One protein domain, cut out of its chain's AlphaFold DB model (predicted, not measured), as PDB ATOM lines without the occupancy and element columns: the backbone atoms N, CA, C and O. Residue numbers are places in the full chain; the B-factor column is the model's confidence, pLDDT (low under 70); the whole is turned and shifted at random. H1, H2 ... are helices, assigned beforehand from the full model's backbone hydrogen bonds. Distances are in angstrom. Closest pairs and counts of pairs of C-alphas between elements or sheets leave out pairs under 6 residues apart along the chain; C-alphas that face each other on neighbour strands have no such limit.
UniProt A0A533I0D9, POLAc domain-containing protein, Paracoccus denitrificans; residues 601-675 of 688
ATOM      1  N   GLU A 601      28.471  22.872 -17.855       84.88
ATOM      2  CA  GLU A 601      29.287  23.740 -18.715       84.88
ATOM      3  C   GLU A 601      30.208  22.941 -19.642       84.88
ATOM      4  O   GLU A 601      30.375  23.295 -20.807       84.88
ATOM      5  N   ASP A 602      30.765  21.834 -19.150       83.81
ATOM      6  CA  ASP A 602      31.637  20.960 -19.936       83.81
ATOM      7  C   ASP A 602      30.832  20.177 -20.987       83.81
ATOM      8  O   ASP A 602      31.266  20.041 -22.132       83.81
ATOM      9  N   ARG A 603      29.595  19.775 -20.656       87.75
ATOM     10  CA  ARG A 603      28.653  19.181 -21.621       87.75
ATOM     11  C   ARG A 603      28.301  20.161 -22.734       87.75
ATOM     12  O   ARG A 603      28.345  19.795 -23.906       87.75
ATOM     13  N   ILE A 604      27.992  21.411 -22.383       89.00
ATOM     14  CA  ILE A 604      27.737  22.473 -23.365       89.00
ATOM     15  C   ILE A 604      28.987  22.699 -24.226       89.00
ATOM     16  O   ILE A 604      28.881  22.750 -25.449       89.00
ATOM     17  N   SER A 605      30.179  22.753 -23.620       86.62
ATOM     18  CA  SER A 605      31.449  22.869 -24.350       86.62
ATOM     19  C   SER A 605      31.637  21.730 -25.354       86.62
ATOM     20  O   SER A 605      32.000  21.983 -26.502       86.62
ATOM     21  N   ALA A 606      31.363  20.483 -24.961       88.88
ATOM     22  CA  ALA A 606      31.460  19.326 -25.847       88.88
ATOM     23  C   ALA A 606      30.492  19.424 -27.037       88.88
ATOM     24  O   ALA A 606      30.902  19.197 -28.172       88.88
ATOM     25  N   LEU A 607      29.242  19.840 -26.808       91.25
ATOM     26  CA  LEU A 607      28.245  20.015 -27.871       91.25
ATOM     27  C   LEU A 607      28.601  21.145 -28.848       91.25
ATOM     28  O   LEU A 607      28.402  21.003 -30.054       91.25
ATOM     29  N   LEU A 608      29.134  22.259 -28.337       89.81
ATOM     30  CA  LEU A 608      29.505  23.416 -29.155       89.81
ATOM     31  C   LEU A 608      30.792  23.179 -29.950       89.81
ATOM     32  O   LEU A 608      30.864  23.548 -31.118       89.81
ATOM     33  N   THR A 609      31.799  22.555 -29.333       89.62
ATOM     34  CA  THR A 609      33.079  22.260 -30.003       89.62
ATOM     35  C   THR A 609      33.001  21.043 -30.914       89.62
ATOM     36  O   THR A 609      33.769  20.959 -31.867       89.62
ATOM     37  N   ARG A 610      32.087  20.105 -30.625       91.38
ATOM     38  CA  ARG A 610      31.963  18.805 -31.303       91.38
ATOM     39  C   ARG A 610      33.277  18.016 -31.329       91.38
ATOM     40  O   ARG A 610      33.497  17.209 -32.228       91.38
ATOM     41  N   ASP A 611      34.146  18.253 -30.348       89.94
ATOM     42  CA  ASP A 611      35.425  17.561 -30.228       89.94
ATOM     43  C   ASP A 611      35.176  16.071 -29.929       89.94
ATOM     44  O   ASP A 611      34.530  15.759 -28.920       89.94
ATOM     45  N   PRO A 612      35.672  15.140 -30.766       89.56
ATOM     46  CA  PRO A 612      35.412  13.717 -30.584       89.56
ATOM     47  C   PRO A 612      35.861  13.187 -29.219       89.56
ATOM     48  O   PRO A 612      35.158  12.376 -28.625       89.56
ATOM     49  N   ASN A 613      36.980  13.668 -28.674       86.81
ATOM     50  CA  ASN A 613      37.487  13.215 -27.378       86.81
ATOM     51  C   ASN A 613      36.649  13.767 -26.220       86.81
ATOM     52  O   ASN A 613      36.388  13.048 -25.257       86.81
ATOM     53  N   LYS A 614      36.161  15.011 -26.315       88.12
ATOM     54  CA  LYS A 614      35.197  15.556 -25.343       88.12
ATOM     55  C   LYS A 614      33.854  14.835 -25.400       88.12
ATOM     56  O   LYS A 614      33.233  14.646 -24.359       88.12
ATOM     57  N   LEU A 615      33.401  14.432 -26.586       91.56
ATOM     58  CA  LEU A 615      32.158  13.674 -26.741       91.56
ATOM     59  C   LEU A 615      32.275  12.277 -26.117       91.56
ATOM     60  O   LEU A 615      31.370  11.887 -25.378       91.56
ATOM     61  N   LYS A 616      33.414  11.589 -26.302       89.50
ATOM     62  CA  LYS A 616      33.695  10.272 -25.697       89.50
ATOM     63  C   LYS A 616      33.534  10.237 -24.178       89.50
ATOM     64  O   LYS A 616      33.075   9.235 -23.638       89.50
ATOM     65  N   VAL A 617      33.827  11.335 -23.475       90.56
ATOM     66  CA  VAL A 617      33.558  11.470 -22.026       90.56
ATOM     67  C   VAL A 617      32.104  11.135 -21.688       90.56
ATOM     68  O   VAL A 617      31.832  10.481 -20.685       90.56
ATOM     69  N   TYR A 618      31.164  11.552 -22.535       90.75
ATOM     70  CA  TYR A 618      29.735  11.398 -22.285       90.75
ATOM     71  C   TYR A 618      29.095  10.232 -23.039       90.75
ATOM     72  O   TYR A 618      28.087   9.720 -22.560       90.75
ATOM     73  N   THR A 619      29.642   9.822 -24.187       92.44
ATOM     74  CA  THR A 619      29.128   8.676 -24.958       92.44
ATOM     75  C   THR A 619      29.678   7.343 -24.461       92.44
ATOM     76  O   THR A 619      28.933   6.370 -24.412       92.44
ATOM     77  N   ASP A 620      30.947   7.317 -24.041       93.25
ATOM     78  CA  ASP A 620      31.678   6.079 -23.739       93.25
ATOM     79  C   ASP A 620      31.943   5.929 -22.228       93.25
ATOM     80  O   ASP A 620      32.336   4.862 -21.762       93.25
ATOM     81  N   GLY A 621      31.709   6.984 -21.436       90.81
ATOM     82  CA  GLY A 621      31.799   6.946 -19.972       90.81
ATOM     83  C   GLY A 621      33.200   7.180 -19.397       90.81
ATOM     84  O   GLY A 621      33.475   6.770 -18.267       90.81
ATOM     85  N   PHE A 622      34.095   7.839 -20.139       92.88
ATOM     86  CA  PHE A 622      35.392   8.256 -19.599       92.88
ATOM     87  C   PHE A 622      35.240   9.316 -18.492       92.88
ATOM     88  O   PHE A 622      34.423  10.231 -18.583       92.88
ATOM     89  N   ASP A 623      36.098   9.275 -17.474       91.50
ATOM     90  CA  ASP A 623      36.314  10.392 -16.562       91.50
ATOM     91  C   ASP A 623      37.017  11.507 -17.339       91.50
ATOM     92  O   ASP A 623      38.165  11.382 -17.774       91.50
ATOM     93  N   GLY A 624      36.317  12.626 -17.519       88.94
ATOM     94  CA  GLY A 624      36.794  13.708 -18.374       88.94
ATOM     95  C   GLY A 624      38.101  14.353 -17.910       88.94
ATOM     96  O   GLY A 624      38.775  14.984 -18.716       88.94
ATOM     97  N   HIS A 625      38.487  14.242 -16.638       90.12
ATOM     98  CA  HIS A 625      39.777  14.761 -16.176       90.12
ATOM     99  C   HIS A 625      40.893  13.733 -16.357       90.12
ATOM    100  O   HIS A 625      42.001  14.102 -16.727       90.12
ATOM    101  N   ALA A 626      40.608  12.451 -16.152       92.81
ATOM    102  CA  ALA A 626      41.548  11.375 -16.425       92.81
ATOM    103  C   ALA A 626      41.896  11.302 -17.917       92.81
ATOM    104  O   ALA A 626      43.073  11.329 -18.261       92.81
ATOM    105  N   LEU A 627      40.890  11.328 -18.801       92.75
ATOM    106  CA  LEU A 627      41.108  11.292 -20.249       92.75
ATOM    107  C   LEU A 627      41.977  12.466 -20.720       92.75
ATOM    108  O   LEU A 627      42.906  12.289 -21.509       92.75
ATOM    109  N   ARG A 628      41.726  13.666 -20.183       90.69
ATOM    110  CA  ARG A 628      42.551  14.851 -20.454       90.69
ATOM    111  C   ARG A 628      43.961  14.709 -19.901       90.69
ATOM    112  O   ARG A 628      44.900  15.083 -20.583       90.69
ATOM    113  N   ALA A 629      44.121  14.166 -18.698       92.88
ATOM    114  CA  ALA A 629      45.434  13.979 -18.093       92.88
ATOM    115  C   ALA A 629      46.321  13.051 -18.936       92.88
ATOM    116  O   ALA A 629      47.456  13.414 -19.225       92.88
ATOM    117  N   VAL A 630      45.783  11.922 -19.403       93.31
ATOM    118  CA  VAL A 630      46.499  11.004 -20.310       93.31
ATOM    119  C   VAL A 630      46.792  11.679 -21.651       93.31
ATOM    120  O   VAL A 630      47.866  11.503 -22.209       93.31
ATOM    121  N   SER A 631      45.868  12.507 -22.149       90.12
ATOM    122  CA  SER A 631      46.066  13.250 -23.402       90.12
ATOM    123  C   SER A 631      47.129  14.352 -23.290       90.12
ATOM    124  O   SER A 631      47.804  14.649 -24.270       90.12
ATOM    125  N   TYR A 632      47.267  14.989 -22.122       90.56
ATOM    126  CA  TYR A 632      48.239  16.064 -21.883       90.56
ATOM    127  C   TYR A 632      49.635  15.529 -21.557       90.56
ATOM    128  O   TYR A 632      50.623  16.152 -21.939       90.56
ATOM    129  N   TRP A 633      49.712  14.398 -20.849       92.69
ATOM    130  CA  TRP A 633      50.964  13.800 -20.380       92.69
ATOM    131  C   TRP A 633      51.043  12.296 -20.702       92.69
ATOM    132  O   TRP A 633      51.163  11.486 -19.780       92.69
ATOM    133  N   PRO A 634      50.985  11.895 -21.987       92.12
ATOM    134  CA  PRO A 634      51.016  10.480 -22.361       92.12
ATOM    135  C   PRO A 634      52.340   9.804 -21.979       92.12
ATOM    136  O   PRO A 634      52.342   8.662 -21.532       92.12
ATOM    137  N   GLU A 635      53.462  10.523 -22.081       94.19
ATOM    138  CA  GLU A 635      54.799   9.997 -21.763       94.19
ATOM    139  C   GLU A 635      54.990   9.692 -20.267       94.19
ATOM    140  O   GLU A 635      55.746   8.793 -19.908       94.19
ATOM    141  N   GLU A 636      54.263  10.392 -19.391       94.06
ATOM    142  CA  GLU A 636      54.300  10.189 -17.934       94.06
ATOM    143  C   GLU A 636      53.400   9.024 -17.480       94.06
ATOM    144  O   GLU A 636      53.506   8.539 -16.348       94.06
ATOM    145  N   MET A 637      52.498   8.571 -18.359       94.38
ATOM    146  CA  MET A 637      51.503   7.527 -18.093       94.38
ATOM    147  C   MET A 637      51.574   6.377 -19.115       94.38
ATOM    148  O   MET A 637      50.544   6.009 -19.682       94.38
ATOM    149  N   PRO A 638      52.758   5.778 -19.358       93.44
ATOM    150  CA  PRO A 638      52.942   4.797 -20.430       93.44
ATOM    151  C   PRO A 638      52.176   3.485 -20.205       93.44
ATOM    152  O   PRO A 638      51.971   2.729 -21.148       93.44
ATOM    153  N   ASP A 639      51.762   3.194 -18.969       94.12
ATOM    154  CA  ASP A 639      50.974   2.011 -18.611       94.12
ATOM    155  C   ASP A 639      49.455   2.234 -18.671       94.12
ATOM    156  O   ASP A 639      48.696   1.310 -18.381       94.12
ATOM    157  N   ILE A 640      48.998   3.435 -19.038       95.62
ATOM    158  CA  ILE A 640      47.574   3.709 -19.238       95.62
ATOM    159  C   ILE A 640      47.199   3.483 -20.701       95.62
ATOM    160  O   ILE A 640      47.641   4.204 -21.594       95.62
ATOM    161  N   ASP A 641      46.301   2.530 -20.941       94.12
ATOM    162  CA  ASP A 641      45.673   2.351 -22.248       94.12
ATOM    163  C   ASP A 641      44.557   3.387 -22.442       94.12
ATOM    164  O   ASP A 641      43.455   3.260 -21.903       94.12
ATOM    165  N   ILE A 642      44.832   4.413 -23.253       91.50
ATOM    166  CA  ILE A 642      43.880   5.492 -23.553       91.50
ATOM    167  C   ILE A 642      42.608   5.003 -24.270       91.50
ATOM    168  O   ILE A 642      41.585   5.689 -24.240       91.50
ATOM    169  N   THR A 643      42.642   3.834 -24.914       90.38
ATOM    170  CA  THR A 643      41.477   3.274 -25.615       90.38
ATOM    171  C   THR A 643      40.525   2.526 -24.679       90.38
ATOM    172  O   THR A 643      39.358   2.329 -25.021       90.38
ATOM    173  N   SER A 644      40.983   2.181 -23.472       94.75
ATOM    174  CA  SER A 644      40.206   1.481 -22.453       94.75
ATOM    175  C   SER A 644      39.615   2.449 -21.430       94.75
ATOM    176  O   SER A 644      40.325   3.075 -20.640       94.75
ATOM    177  N   VAL A 645      38.280   2.515 -21.375       93.62
ATOM    178  CA  VAL A 645      37.542   3.315 -20.378       93.62
ATOM    179  C   VAL A 645      37.944   2.934 -18.956       93.62
ATOM    180  O   VAL A 645      38.179   3.809 -18.128       93.62
ATOM    181  N   ALA A 646      38.076   1.635 -18.672       96.00
ATOM    182  CA  ALA A 646      38.479   1.156 -17.354       96.00
ATOM    183  C   ALA A 646      39.905   1.608 -16.998       96.00
ATOM    184  O   ALA A 646      40.126   2.106 -15.895       96.00
ATOM    185  N   SER A 647      40.849   1.498 -17.943       95.69
ATOM    186  CA  SER A 647      42.242   1.901 -17.719       95.69
ATOM    187  C   SER A 647      42.366   3.398 -17.449       95.69
ATOM    188  O   SER A 647      43.078   3.800 -16.533       95.69
ATOM    189  N   VAL A 648      41.660   4.233 -18.214       95.00
ATOM    190  CA  VAL A 648      41.670   5.688 -18.015       95.00
ATOM    191  C   VAL A 648      40.967   6.061 -16.707       95.00
ATOM    192  O   VAL A 648      41.500   6.841 -15.917       95.00
ATOM    193  N   ASN A 649      39.792   5.490 -16.431       95.94
ATOM    194  CA  ASN A 649      38.999   5.840 -15.250       95.94
ATOM    195  C   ASN A 649      39.667   5.432 -13.932       95.94
ATOM    196  O   ASN A 649      39.434   6.102 -12.925       95.94
ATOM    197  N   ALA A 650      40.549   4.425 -13.937       95.69
ATOM    198  CA  ALA A 650      41.347   4.042 -12.771       95.69
ATOM    199  C   ALA A 650      42.169   5.220 -12.204       95.69
ATOM    200  O   ALA A 650      42.369   5.326 -10.996       95.69
ATOM    201  N   ILE A 651      42.558   6.195 -13.039       94.25
ATOM    202  CA  ILE A 651      43.261   7.409 -12.585       94.25
ATOM    203  C   ILE A 651      42.412   8.239 -11.603       94.25
ATOM    204  O   ILE A 651      42.950   8.979 -10.773       94.25
ATOM    205  N   ALA A 652      41.081   8.150 -11.686       92.44
ATOM    206  CA  ALA A 652      40.171   8.849 -10.785       92.44
ATOM    207  C   ALA A 652      40.075   8.206  -9.391       92.44
ATOM    208  O   ALA A 652      39.542   8.841  -8.474       92.44
ATOM    209  N   GLU A 653      40.603   6.993  -9.208       92.88
ATOM    210  CA  GLU A 653      40.589   6.288  -7.931       92.88
ATOM    211  C   GLU A 653      41.444   6.995  -6.875       92.88
ATOM    212  O   GLU A 653      42.510   7.572  -7.127       92.88
ATOM    213  N   LYS A 654      40.959   6.972  -5.633       89.19
ATOM    214  CA  LYS A 654      41.616   7.654  -4.522       89.19
ATOM    215  C   LYS A 654      42.962   6.989  -4.226       89.19
ATOM    216  O   LYS A 654      43.004   5.839  -3.812       89.19
ATOM    217  N   GLY A 655      44.045   7.755  -4.346       89.12
ATOM    218  CA  GLY A 655      45.404   7.270  -4.091       89.12
ATOM    219  C   GLY A 655      46.113   6.703  -5.324       89.12
ATOM    220  O   GLY A 655      47.247   6.253  -5.194       89.12
ATOM    221  N   HIS A 656      45.495   6.767  -6.509       93.81
ATOM    222  CA  HIS A 656      46.146   6.370  -7.754       93.81
ATOM    223  C   HIS A 656      47.431   7.181  -8.002       93.81
ATOM    224  O   HIS A 656      47.454   8.399  -7.786       93.81
ATOM    225  N   LYS A 657      48.490   6.533  -8.515       93.38
ATOM    226  CA  LYS A 657      49.809   7.163  -8.748       93.38
ATOM    227  C   LYS A 657      49.750   8.404  -9.649       93.38
ATOM    228  O   LYS A 657      50.490   9.358  -9.434       93.38
ATOM    229  N   TYR A 658      48.807   8.436 -10.596       94.12
ATOM    230  CA  TYR A 658      48.574   9.565 -11.513       94.12
ATOM    231  C   TYR A 658      47.467  10.533 -11.075       94.12
ATOM    232  O   TYR A 658      47.115  11.455 -11.811       94.12
ATOM    233  N   GLY A 659      46.927  10.384  -9.860       90.75
ATOM    234  CA  GLY A 659      45.845  11.238  -9.364       90.75
ATOM    235  C   GLY A 659      46.201  12.733  -9.350       90.75
ATOM    236  O   GLY A 659      45.324  13.580  -9.535       90.75
ATOM    237  N   LYS A 660      47.494  13.069  -9.205       90.44
ATOM    238  CA  LYS A 660      47.992  14.449  -9.306       90.44
ATOM    239  C   LYS A 660      47.793  15.030 -10.711       90.44
ATOM    240  O   LYS A 660      47.201  16.095 -10.828       90.44
ATOM    241  N   PHE A 661      48.169  14.308 -11.767       91.06
ATOM    242  CA  PHE A 661      47.974  14.763 -13.148       91.06
ATOM    243  C   PHE A 661      46.496  14.946 -13.497       91.06
ATOM    244  O   PHE A 661      46.117  15.920 -14.147       91.06
ATOM    245  N   ARG A 662      45.618  14.071 -12.991       91.88
ATOM    246  CA  ARG A 662      44.168  14.287 -13.100       91.88
ATOM    247  C   ARG A 662      43.739  15.600 -12.457       91.88
ATOM    248  O   ARG A 662      42.919  16.312 -13.032       91.88
ATOM    249  N   GLN A 663      44.270  15.933 -11.284       87.31
ATOM    250  CA  GLN A 663      43.974  17.204 -10.627       87.31
ATOM    251  C   GLN A 663      44.529  18.401 -11.415       87.31
ATOM    252  O   GLN A 663      43.822  19.399 -11.557       87.31
ATOM    253  N   ASP A 664      45.727  18.275 -11.979       87.19
ATOM    254  CA  ASP A 664      46.383  19.322 -12.768       87.19
ATOM    255  C   ASP A 664      45.654  19.571 -14.107       87.19
ATOM    256  O   ASP A 664      45.525  20.716 -14.539       87.19
ATOM    257  N   SER A 665      45.050  18.536 -14.709       88.19
ATOM    258  CA  SER A 665      44.250  18.642 -15.948       88.19
ATOM    259  C   SER A 665      42.987  19.512 -15.820       88.19
ATOM    260  O   SER A 665      42.439  20.000 -16.819       88.19
ATOM    261  N   LYS A 666      42.497  19.718 -14.590       85.69
ATOM    262  CA  LYS A 666      41.283  20.502 -14.328       85.69
ATOM    263  C   LYS A 666      41.479  21.964 -14.696       85.69
ATOM    264  O   LYS A 666      40.585  22.570 -15.279       85.69
ATOM    265  N   THR A 667      42.644  22.517 -14.369       79.50
ATOM    266  CA  THR A 667      42.926  23.947 -14.513       79.50
ATOM    267  C   THR A 667      42.840  24.407 -15.974       79.50
ATOM    268  O   THR A 667      42.038  25.305 -16.230       79.50
ATOM    269  N   PRO A 668      43.525  23.776 -16.955       80.19
ATOM    270  CA  PRO A 668      43.362  24.137 -18.366       80.19
ATOM    271  C   PRO A 668      41.910  24.056 -18.849       80.19
ATOM    272  O   PRO A 668      41.449  24.932 -19.574       80.19
ATOM    273  N   THR A 669      41.166  23.039 -18.401       73.06
ATOM    274  CA  THR A 669      39.765  22.825 -18.798       73.06
ATOM    275  C   THR A 669      38.880  23.993 -18.373       73.06
ATOM    276  O   THR A 669      38.176  24.568 -19.198       73.06
ATOM    277  N   PHE A 670      38.937  24.377 -17.095       71.19
ATOM    278  CA  PHE A 670      38.122  25.480 -16.585       71.19
ATOM    279  C   PHE A 670      38.520  26.827 -17.194       71.19
ATOM    280  O   PHE A 670      37.654  27.657 -17.451       71.19
ATOM    281  N   LEU A 671      39.808  27.045 -17.465       72.00
ATOM    282  CA  LEU A 671      40.283  28.299 -18.048       72.00
ATOM    283  C   LEU A 671      39.867  28.469 -19.513       72.00
ATOM    284  O   LEU A 671      39.471  29.569 -19.895       72.00
ATOM    285  N   LEU A 672      39.879  27.389 -20.304       72.88
ATOM    286  CA  LEU A 672      39.363  27.402 -21.678       72.88
ATOM    287  C   LEU A 672      37.860  27.702 -21.716       72.88
ATOM    288  O   LEU A 672      37.410  28.452 -22.578       72.88
ATOM    289  N   THR A 673      37.087  27.178 -20.761       67.50
ATOM    290  CA  THR A 673      35.652  27.489 -20.633       67.50
ATOM    291  C   THR A 673      35.402  28.957 -20.271       67.50
ATOM    292  O   THR A 673      34.402  29.532 -20.693       67.50
ATOM    293  N   LEU A 674      36.312  29.581 -19.519       60.59
ATOM    294  CA  LEU A 674      36.213  30.978 -19.077       60.59
ATOM    295  C   LEU A 674      36.889  31.985 -20.028       60.59
ATOM    296  O   LEU A 674      36.867  33.181 -19.746       60.59
ATOM    297  N   ASN A 675      37.471  31.520 -21.141       54.56
ATOM    298  CA  ASN A 675      38.167  32.332 -22.147       54.56
ATOM    299  C   ASN A 675      39.249  33.269 -21.559       54.56
ATOM    300  O   ASN A 675      39.402  34.417 -21.982       54.56
TER     301      ASN A 675
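This is residues 601 to 675 of the 688 residues of the protein "POLAc domain-containing protein" of Paracoccus denitrificans (UniProt A0A533I0D9). Six short helices gather about H3 in the middle: H4 and H5 pack crosswise on it, H1 and H2 form the other end, and H6 runs from H5 back to H1. The printed part has 75 residues, with named helices H1 to H6 in order and no named strand: all helix. It is compact, radius of gyration of the C-alphas 11.9 A, spanning 32 by 23 by 22 A.

H1, residues 601 to 609, is 12.0 A long and begins at C-alpha (29.287, 23.740, -18.715). H2 is 612 to 619, H3 624 to 632, 12.2 A, H4 645 to 652, H5 659 to 664, and H6 666 to 673, ending at (35.652, 27.489, -20.633).

H1 touches H2 at a steep tilt of 48 degrees, closest C-alphas Ala 606 and Lys 614, 5.3 A. H3 touches H5, about perpendicular at 81 degrees, closest C-alphas Ala 626 and Arg 662, 5.1 A. Every O i to N i+4 pair is within hydrogen-bond range in H1, H5 and H6; H2 has 2 of 4, H3 4 of 5, H4 2 of 4.

The printed part has no cut. The link H3 to H4 is long. Residues 673 to 675 have pLDDT under 70.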